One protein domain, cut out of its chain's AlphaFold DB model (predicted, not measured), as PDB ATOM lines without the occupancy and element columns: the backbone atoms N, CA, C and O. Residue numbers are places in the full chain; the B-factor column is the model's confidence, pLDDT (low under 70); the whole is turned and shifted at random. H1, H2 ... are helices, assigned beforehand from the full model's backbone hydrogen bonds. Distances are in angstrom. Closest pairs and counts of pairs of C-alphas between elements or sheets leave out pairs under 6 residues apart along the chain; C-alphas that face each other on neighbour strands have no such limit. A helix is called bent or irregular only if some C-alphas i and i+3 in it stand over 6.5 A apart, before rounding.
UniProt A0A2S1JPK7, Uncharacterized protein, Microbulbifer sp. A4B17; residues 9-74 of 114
ATOM      1  N   PRO A   9     245.353 274.905 182.417       89.44
ATOM      2  CA  PRO A   9     244.211 274.001 182.421       89.44
ATOM      3  C   PRO A   9     244.363 272.911 181.360       89.44
ATOM      4  O   PRO A   9     245.012 273.108 180.332       89.44
ATOM      5  N   PHE A  10     243.722 271.770 181.593       88.44
ATOM      6  CA  PHE A  10     243.551 270.713 180.597       88.44
ATOM      7  C   PHE A  10     242.414 271.114 179.656       88.44
ATOM      8  O   PHE A  10     241.260 271.144 180.079       88.44
ATOM      9  N   VAL A  11     242.730 271.460 178.407       87.56
ATOM     10  CA  VAL A  11     241.744 272.007 177.453       87.56
ATOM     11  C   VAL A  11     241.309 271.001 176.389       87.56
ATOM     12  O   VAL A  11     240.354 271.261 175.665       87.56
ATOM     13  N   GLY A  12     241.960 269.835 176.313       83.62
ATOM     14  CA  GLY A  12     241.705 268.854 175.256       83.62
ATOM     15  C   GLY A  12     242.365 269.234 173.927       83.62
ATOM     16  O   GLY A  12     242.807 270.365 173.727       83.62
ATOM     17  N   ALA A  13     242.471 268.267 173.015       77.12
ATOM     18  CA  ALA A  13     243.113 268.498 171.716       77.12
ATOM     19  C   ALA A  13     242.218 269.317 170.775       77.12
ATOM     20  O   ALA A  13     242.712 270.050 169.927       77.12
ATOM     21  N   GLU A  14     240.905 269.242 170.973       77.75
ATOM     22  CA  GLU A  14     239.889 270.023 170.272       77.75
ATOM     23  C   GLU A  14     240.050 271.547 170.445       77.75
ATOM     24  O   GLU A  14     239.629 272.310 169.581       77.75
ATOM     25  N   CYS A  15     240.701 272.000 171.521       73.44
ATOM     26  CA  CYS A  15     240.812 273.418 171.874       73.44
ATOM     27  C   CYS A  15     242.195 274.030 171.591       73.44
ATOM     28  O   CYS A  15     242.440 275.169 171.995       73.44
ATOM     29  N   LEU A  16     243.095 273.302 170.918       68.19
ATOM     30  CA  LEU A  16     244.520 273.652 170.771       68.19
ATOM     31  C   LEU A  16     244.759 275.052 170.181       68.19
ATOM     32  O   LEU A  16     245.698 275.736 170.574       68.19
ATOM     33  N   ASN A  17     243.869 275.496 169.289       71.81
ATOM     34  CA  ASN A  17     243.961 276.794 168.614       71.81
ATOM     35  C   ASN A  17     243.146 277.910 169.290       71.81
ATOM     36  O   ASN A  17     243.218 279.057 168.861       71.81
ATOM     37  N   MET A  18     242.344 277.589 170.310       72.44
ATOM     38  CA  MET A  18     241.376 278.522 170.901       72.44
ATOM     39  C   MET A  18     241.675 278.862 172.358       72.44
ATOM     40  O   MET A  18     241.391 279.976 172.794       72.44
ATOM     41  N   LEU A  19     242.245 277.928 173.123       76.50
ATOM     42  CA  LEU A  19     242.469 278.098 174.555       76.50
ATOM     43  C   LEU A  19     243.929 277.854 174.920       76.50
ATOM     44  O   LEU A  19     244.544 276.867 174.521       76.50
ATOM     45  N   ARG A  20     244.471 278.731 175.768       81.12
ATOM     46  CA  ARG A  20     245.797 278.540 176.356       81.12
ATOM     47  C   ARG A  20     245.721 277.446 177.423       81.12
ATOM     48  O   ARG A  20     245.314 277.707 178.553       81.12
ATOM     49  N   GLY A  21     246.130 276.231 177.074       86.31
ATOM     50  CA  GLY A  21     246.115 275.092 177.989       86.31
ATOM     51  C   GLY A  21     246.854 273.868 177.457       86.31
ATOM     52  O   GLY A  21     247.427 273.887 176.371       86.31
ATOM     53  N   LEU A  22     246.851 272.798 178.249       86.56
ATOM     54  CA  LEU A  22     247.422 271.511 177.875       86.56
ATOM     55  C   LEU A  22     246.503 270.796 176.866       86.56
ATOM     56  O   LEU A  22     245.307 270.650 177.147       86.56
ATOM     57  N   PRO A  23     247.034 270.299 175.730       85.81
ATOM     58  CA  PRO A  23     246.250 269.755 174.616       85.81
ATOM     59  C   PRO A  23     245.753 268.319 174.858       85.81
ATOM     60  O   PRO A  23     245.791 267.453 173.984       85.81
ATOM     61  N   PHE A  24     245.327 268.020 176.078       84.75
ATOM     62  CA  PHE A  24     244.827 266.715 176.480       84.75
ATOM     63  C   PHE A  24     243.843 266.863 177.630       84.75
ATOM     64  O   PHE A  24     243.857 267.853 178.363       84.75
ATOM     65  N   LYS A  25     242.962 265.873 177.759       87.44
ATOM     66  CA  LYS A  25     241.999 265.802 178.854       87.44
ATOM     67  C   LYS A  25     242.672 265.226 180.106       87.44
ATOM     68  O   LYS A  25     243.670 264.507 180.012       87.44
ATOM     69  N   LEU A  26     242.142 265.568 181.281       87.81
ATOM     70  CA  LEU A  26     242.707 265.146 182.568       87.81
ATOM     71  C   LEU A  26     242.723 263.615 182.722       87.81
ATOM     72  O   LEU A  26     243.713 263.055 183.179       87.81
ATOM     73  N   ASP A  27     241.656 262.938 182.309       88.06
ATOM     74  CA  ASP A  27     241.550 261.475 182.299       88.06
ATOM     75  C   ASP A  27     242.645 260.820 181.445       88.06
ATOM     76  O   ASP A  27     243.284 259.865 181.882       88.06
ATOM     77  N   GLN A  28     242.940 261.382 180.269       86.31
ATOM     78  CA  GLN A  28     244.008 260.895 179.396       86.31
ATOM     79  C   GLN A  28     245.393 261.070 180.032       86.31
ATOM     80  O   GLN A  28     246.250 260.197 179.891       86.31
ATOM     81  N   TYR A  29     245.618 262.177 180.746       87.31
ATOM     82  CA  TYR A  29     246.855 262.390 181.496       87.31
ATOM     83  C   TYR A  29     247.001 261.394 182.646       87.31
ATOM     84  O   TYR A  29     248.054 260.781 182.798       87.31
ATOM     85  N   LEU A  30     245.941 261.190 183.431       88.25
ATOM     86  CA  LEU A  30     245.960 260.235 184.537       88.25
ATOM     87  C   LEU A  30     246.161 258.800 184.040       88.25
ATOM     88  O   LEU A  30     246.927 258.060 184.650       88.25
ATOM     89  N   ALA A  31     245.560 258.430 182.906       86.56
ATOM     90  CA  ALA A  31     245.805 257.143 182.260       86.56
ATOM     91  C   ALA A  31     247.277 256.980 181.849       86.56
ATOM     92  O   ALA A  31     247.860 255.922 182.077       86.56
ATOM     93  N   LEU A  32     247.901 258.027 181.294       85.81
ATOM     94  CA  LEU A  32     249.327 258.021 180.952       85.81
ATOM     95  C   LEU A  32     250.216 257.846 182.190       85.81
ATOM     96  O   LEU A  32     251.150 257.043 182.162       85.81
ATOM     97  N   VAL A  33     249.920 258.574 183.270       86.25
ATOM     98  CA  VAL A  33     250.655 258.481 184.540       86.25
ATOM     99  C   VAL A  33     250.507 257.090 185.157       86.25
ATOM    100  O   VAL A  33     251.511 256.485 185.534       86.25
ATOM    101  N   ASP A  34     249.287 256.552 185.218       84.31
ATOM    102  CA  ASP A  34     249.020 255.203 185.727       84.31
ATOM    103  C   ASP A  34     249.776 254.150 184.903       84.31
ATOM    104  O   ASP A  34     250.532 253.353 185.465       84.31
ATOM    105  N   TRP A  35     249.687 254.216 183.573       84.44
ATOM    106  CA  TRP A  35     250.415 253.321 182.674       84.44
ATOM    107  C   TRP A  35     251.930 253.384 182.880       84.44
ATOM    108  O   TRP A  35     252.558 252.337 183.055       84.44
ATOM    109  N   ALA A  36     252.522 254.581 182.922       84.31
ATOM    110  CA  ALA A  36     253.957 254.735 183.144       84.31
ATOM    111  C   ALA A  36     254.359 254.170 184.514       84.31
ATOM    112  O   ALA A  36     255.300 253.383 184.612       84.31
ATOM    113  N   SER A  37     253.598 254.489 185.566       81.56
ATOM    114  CA  SER A  37     253.882 254.036 186.932       81.56
ATOM    115  C   SER A  37     253.895 252.507 187.069       81.56
ATOM    116  O   SER A  37     254.761 251.953 187.751       81.56
ATOM    117  N   ARG A  38     252.995 251.807 186.365       81.19
ATOM    118  CA  ARG A  38     252.930 250.337 186.352       81.19
ATOM    119  C   ARG A  38     254.116 249.712 185.629       81.19
ATOM    120  O   ARG A  38     254.620 248.683 186.073       81.19
ATOM    121  N   HIS A  39     254.596 250.346 184.562       79.88
ATOM    122  CA  HIS A  39     255.787 249.895 183.839       79.88
ATOM    123  C   HIS A  39     257.087 250.189 184.605       79.88
ATOM    124  O   HIS A  39     258.045 249.428 184.484       79.88
ATOM    125  N   LEU A  40     257.123 251.240 185.434       77.50
ATOM    126  CA  LEU A  40     258.260 251.542 186.311       77.50
ATOM    127  C   LEU A  40     258.356 250.593 187.524       77.50
ATOM    128  O   LEU A  40     259.411 250.469 188.142       77.50
ATOM    129  N   ALA A  41     257.278 249.898 187.883       75.56
ATOM    130  CA  ALA A  41     257.255 248.990 189.028       75.56
ATOM    131  C   ALA A  41     256.741 247.589 188.648       75.56
ATOM    132  O   ALA A  41     255.747 247.127 189.216       75.56
ATOM    133  N   PRO A  42     257.437 246.854 187.755       68.00
ATOM    134  CA  PRO A  42     256.945 245.589 187.196       68.00
ATOM    135  C   PRO A  42     256.752 244.476 188.240       68.00
ATOM    136  O   PRO A  42     256.062 243.498 187.980       68.00
ATOM    137  N   LYS A  43     257.346 244.615 189.434       67.25
ATOM    138  CA  LYS A  43     257.222 243.661 190.551       67.25
ATOM    139  C   LYS A  43     256.028 243.933 191.481       67.25
ATOM    140  O   LYS A  43     255.850 243.204 192.454       67.25
ATOM    141  N   LYS A  44     255.227 244.980 191.242       70.94
ATOM    142  CA  LYS A  44     254.031 245.296 192.046       70.94
ATOM    143  C   LYS A  44     252.769 244.684 191.428       70.94
ATOM    144  O   LYS A  44     252.677 244.501 190.215       70.94
ATOM    145  N   ARG A  45     251.767 244.387 192.269       60.03
ATOM    146  CA  ARG A  45     250.420 243.997 191.809       60.03
ATOM    147  C   ARG A  45     249.887 245.068 190.852       60.03
ATOM    148  O   ARG A  45     249.894 246.244 191.198       60.03
ATOM    149  N   GLY A  46     249.413 244.645 189.681       61.06
ATOM    150  CA  GLY A  46     248.906 245.552 188.650       61.06
ATOM    151  C   GLY A  46     249.903 245.907 187.545       61.06
ATOM    152  O   GLY A  46     249.631 246.861 186.822       61.06
ATOM    153  N   ALA A  47     251.012 245.169 187.404       62.97
ATOM    154  CA  ALA A  47     251.838 245.199 186.197       62.97
ATOM    155  C   ALA A  47     250.952 244.996 184.952       62.97
ATOM    156  O   ALA A  47     250.182 244.037 184.874       62.97
ATOM    157  N   THR A  48     251.012 245.949 184.025       64.38
ATOM    158  CA  THR A  48     250.113 246.030 182.864       64.38
ATOM    159  C   THR A  48     250.716 245.314 181.657       64.38
ATOM    160  O   THR A  48     251.934 245.266 181.496       64.38
ATOM    161  N   SER A  49     249.855 244.738 180.814       61.06
ATOM    162  CA  SER A  49     250.248 244.193 179.512       61.06
ATOM    163  C   SER A  49     250.696 245.309 178.560       61.06
ATOM    164  O   SER A  49     250.321 246.464 178.725       61.06
ATOM    165  N   GLN A  50     251.477 244.958 177.538       61.56
ATOM    166  CA  GLN A  50     252.111 245.842 176.543       61.56
ATOM    167  C   GLN A  50     251.180 246.733 175.693       61.56
ATOM    168  O   GLN A  50     251.601 247.214 174.642       61.56
ATOM    169  N   ASN A  51     249.930 246.970 176.092       64.75
ATOM    170  CA  ASN A  51     249.026 247.794 175.309       64.75
ATOM    171  C   ASN A  51     249.487 249.261 175.341       64.75
ATOM    172  O   ASN A  51     249.565 249.893 176.402       64.75
ATOM    173  N   THR A  52     249.829 249.783 174.166       66.56
ATOM    174  CA  THR A  52     250.214 251.179 173.966       66.56
ATOM    175  C   THR A  52     248.981 252.058 174.144       66.56
ATOM    176  O   THR A  52     247.929 251.792 173.567       66.56
ATOM    177  N   LEU A  53     249.083 253.107 174.963       74.25
ATOM    178  CA  LEU A  53     247.978 254.047 175.124       74.25
ATOM    179  C   LEU A  53     247.815 254.923 173.866       74.25
ATOM    180  O   LEU A  53     248.815 255.479 173.410       74.25
ATOM    181  N   PRO A  54     246.581 255.198 173.398       77.25
ATOM    182  CA  PRO A  54     246.332 256.093 172.258       77.25
ATOM    183  C   PRO A  54     246.925 257.505 172.414       77.25
ATOM    184  O   PRO A  54     247.241 258.174 171.433       77.25
ATOM    185  N   ILE A  55     247.105 257.982 173.655       78.56
ATOM    186  CA  ILE A  55     247.764 259.270 173.918       78.56
ATOM    187  C   ILE A  55     249.246 259.266 173.512       78.56
ATOM    188  O   ILE A  55     249.737 260.302 173.077       78.56
ATOM    189  N   LEU A  56     249.950 258.133 173.620       78.25
ATOM    190  CA  LEU A  56     251.354 258.024 173.211       78.25
ATOM    191  C   LEU A  56     251.490 258.148 171.692       78.25
ATOM    192  O   LEU A  56     252.332 258.906 171.220       78.25
ATOM    193  N   GLU A  57     250.605 257.485 170.944       79.88
ATOM    194  CA  GLU A  57     250.545 257.582 169.481       79.88
ATOM    195  C   GLU A  57     250.225 259.007 169.026       79.88
ATOM    196  O   GLU A  57     250.943 259.561 168.197       79.88
ATOM    197  N   ARG A  58     249.221 259.655 169.635       77.75
ATOM    198  CA  ARG A  58     248.875 261.054 169.328       77.75
ATOM    199  C   ARG A  58     250.034 262.023 169.578       77.75
ATOM    200  O   ARG A  58     250.135 263.034 168.893       77.75
ATOM    201  N   LEU A  59     250.873 261.749 170.577       76.38
ATOM    202  CA  LEU A  59     252.035 262.577 170.904       76.38
ATOM    203  C   LEU A  59     253.280 262.228 170.070       76.38
ATOM    204  O   LEU A  59     254.310 262.871 170.253       76.38
ATOM    205  N   GLY A  60     253.222 261.212 169.200       76.12
ATOM    206  CA  GLY A  60     254.395 260.718 168.472       76.12
ATOM    207  C   GLY A  60     255.450 260.089 169.390       76.12
ATOM    208  O   GLY A  60     256.630 260.025 169.048       76.12
ATOM    209  N   ILE A  61     255.057 259.640 170.586       79.75
ATOM    210  CA  ILE A  61     255.971 259.075 171.580       79.75
ATOM    211  C   ILE A  61     255.920 257.554 171.478       79.75
ATOM    212  O   ILE A  61     254.948 256.912 171.868       79.75
ATOM    213  N   SER A  62     257.016 256.949 171.026       81.88
ATOM    214  CA  SER A  62     257.183 255.497 171.107       81.88
ATOM    215  C   SER A  62     257.132 255.026 172.564       81.88
ATOM    216  O   SER A  62     257.885 255.526 173.400       81.88
ATOM    217  N   ALA A  63     256.317 254.012 172.867       80.06
ATOM    218  CA  ALA A  63     256.203 253.448 174.215       80.06
ATOM    219  C   ALA A  63     257.561 252.996 174.787       80.06
ATOM    220  O   ALA A  63     257.865 253.257 175.950       80.06
ATOM    221  N   LYS A  64     258.416 252.379 173.960       81.31
ATOM    222  CA  LYS A  64     259.754 251.918 174.364       81.31
ATOM    223  C   LYS A  64     260.658 253.085 174.769       81.31
ATOM    224  O   LYS A  64     261.248 253.055 175.848       81.31
ATOM    225  N   TYR A  65     260.769 254.103 173.914       78.88
ATOM    226  CA  TYR A  65     261.603 255.276 174.195       78.88
ATOM    227  C   TYR A  65     261.018 256.117 175.331       78.88
ATOM    228  O   TYR A  65     261.752 256.534 176.222       78.88
ATOM    229  N   GLY A  66     259.694 256.282 175.361       79.25
ATOM    230  CA  GLY A  66     258.973 256.937 176.443       79.25
ATOM    231  C   GLY A  66     259.292 256.310 177.798       79.25
ATOM    232  O   GLY A  66     259.695 257.025 178.712       79.25
ATOM    233  N   LEU A  67     259.205 254.984 177.934       83.25
ATOM    234  CA  LEU A  67     259.556 254.293 179.182       83.25
ATOM    235  C   LEU A  67     261.040 254.416 179.529       83.25
ATOM    236  O   LEU A  67     261.376 254.685 180.682       83.25
ATOM    237  N   TYR A  68     261.927 254.268 178.542       83.94
ATOM    238  CA  TYR A  68     263.364 254.432 178.754       83.94
ATOM    239  C   TYR A  68     263.699 255.813 179.326       83.94
ATOM    240  O   TYR A  68     264.464 255.911 180.289       83.94
ATOM    241  N   TYR A  69     263.108 256.872 178.770       80.62
ATOM    242  CA  TYR A  69     263.317 258.225 179.263       80.62
ATOM    243  C   TYR A  69     262.619 258.480 180.590       80.62
ATOM    244  O   TYR A  69     263.234 259.113 181.431       80.62
ATOM    245  N   ASN A  70     261.426 257.936 180.844       81.75
ATOM    246  CA  ASN A  70     260.807 258.025 182.171       81.75
ATOM    247  C   ASN A  70     261.698 257.407 183.263       81.75
ATOM    248  O   ASN A  70     261.809 257.966 184.348       81.75
ATOM    249  N   TRP A  71     262.379 256.295 182.971       83.31
ATOM    250  CA  TRP A  71     263.295 255.662 183.923       83.31
ATOM    251  C   TRP A  71     264.603 256.436 184.103       83.31
ATOM    252  O   TRP A  71     265.142 256.541 185.201       83.31
ATOM    253  N   ASN A  72     265.151 256.950 183.003       84.00
ATOM    254  CA  ASN A  72     266.495 257.518 182.965       84.00
ATOM    255  C   ASN A  72     266.494 259.046 182.886       84.00
ATOM    256  O   ASN A  72     267.534 259.627 182.580       84.00
ATOM    257  N   PHE A  73     265.356 259.701 183.136       82.25
ATOM    258  CA  PHE A  73     265.212 261.139 182.930       82.25
ATOM    259  C   PHE A  73     266.263 261.895 183.733       82.25
ATOM    260  O   PHE A  73     267.114 262.550 183.149       82.25
ATOM    261  N   GLU A  74     266.292 261.712 185.052       80.94
ATOM    262  CA  GLU A  74     267.197 262.444 185.946       80.94
ATOM    263  C   GLU A  74     268.678 262.069 185.769       80.94
ATOM    264  O   GLU A  74     269.584 262.844 186.106       80.94
TER     265      GLU A  74
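Overview. This is residues 9 to 74 of the 114 residues of an uncharacterized protein of Microbulbifer sp. A4B17 (UniProt A0A2S1JPK7). One long helix, H1, runs along the length of an elongated body, and H3 crosses it at nearly a right angle beside its last residues, while the short H2 sits near its first half. A loop of residues 9 to 25 extends the body beyond the beginning of H1, and at the other end residues 41 to 53 turn and come back to H2. The printed part has 66 residues, with three named helices in the order H1, H2, H3 and no named strand; the class is all helix, though 32 of the 66 residues, under half, are in named elements. It is only just loose, close to compact, with a radius of gyration of the C-alphas of 13.4 A and spans of 43 by 22 by 21 A.

Along the chain. Find C-alpha 26 at (242.707, 265.146, 182.568); from there H1, residues 26 to 40, runs 21.0 A to C-alpha 40 at (258.260, 251.542, 186.311). H2 is residues 54 to 58. H3, residues 63 to 74, measures 18.4 A and ends at C-alpha 74 at (267.197, 262.444, 185.946); it is irregular, with C-alphas 71 and 74 8.1 A apart.

Arrangement. Start at residues 36 to 40 of H1, which touch residues 67 to 71 of H3; the closest C-alphas are those of Ala 36 and Leu 67, 6.9 A apart. Their lines are about perpendicular, at 78 degrees. H2 is close to H1 but not clearly touching, the closest C-alphas being those of Gln 28 and Ile 55 at 6.8 A. H2 and H3 are also close but not clearly touching, with the C-alphas of Leu 56 and Ala 63 closest at 6.7 A. Each O i to N i+4 pair is within hydrogen-bond range in H1 and H2; in H3, 7 of 8 are.

Size, cuts and confidence. Look to Met 18 and Lys 43 for the two C-alphas farthest apart, 43.0 A. The printed part has no cut; the link from H1 to H2 is long, that from H2 to H3 tight. Confidence is under 70 at residues 16, 42 to 43 and 45 to 52.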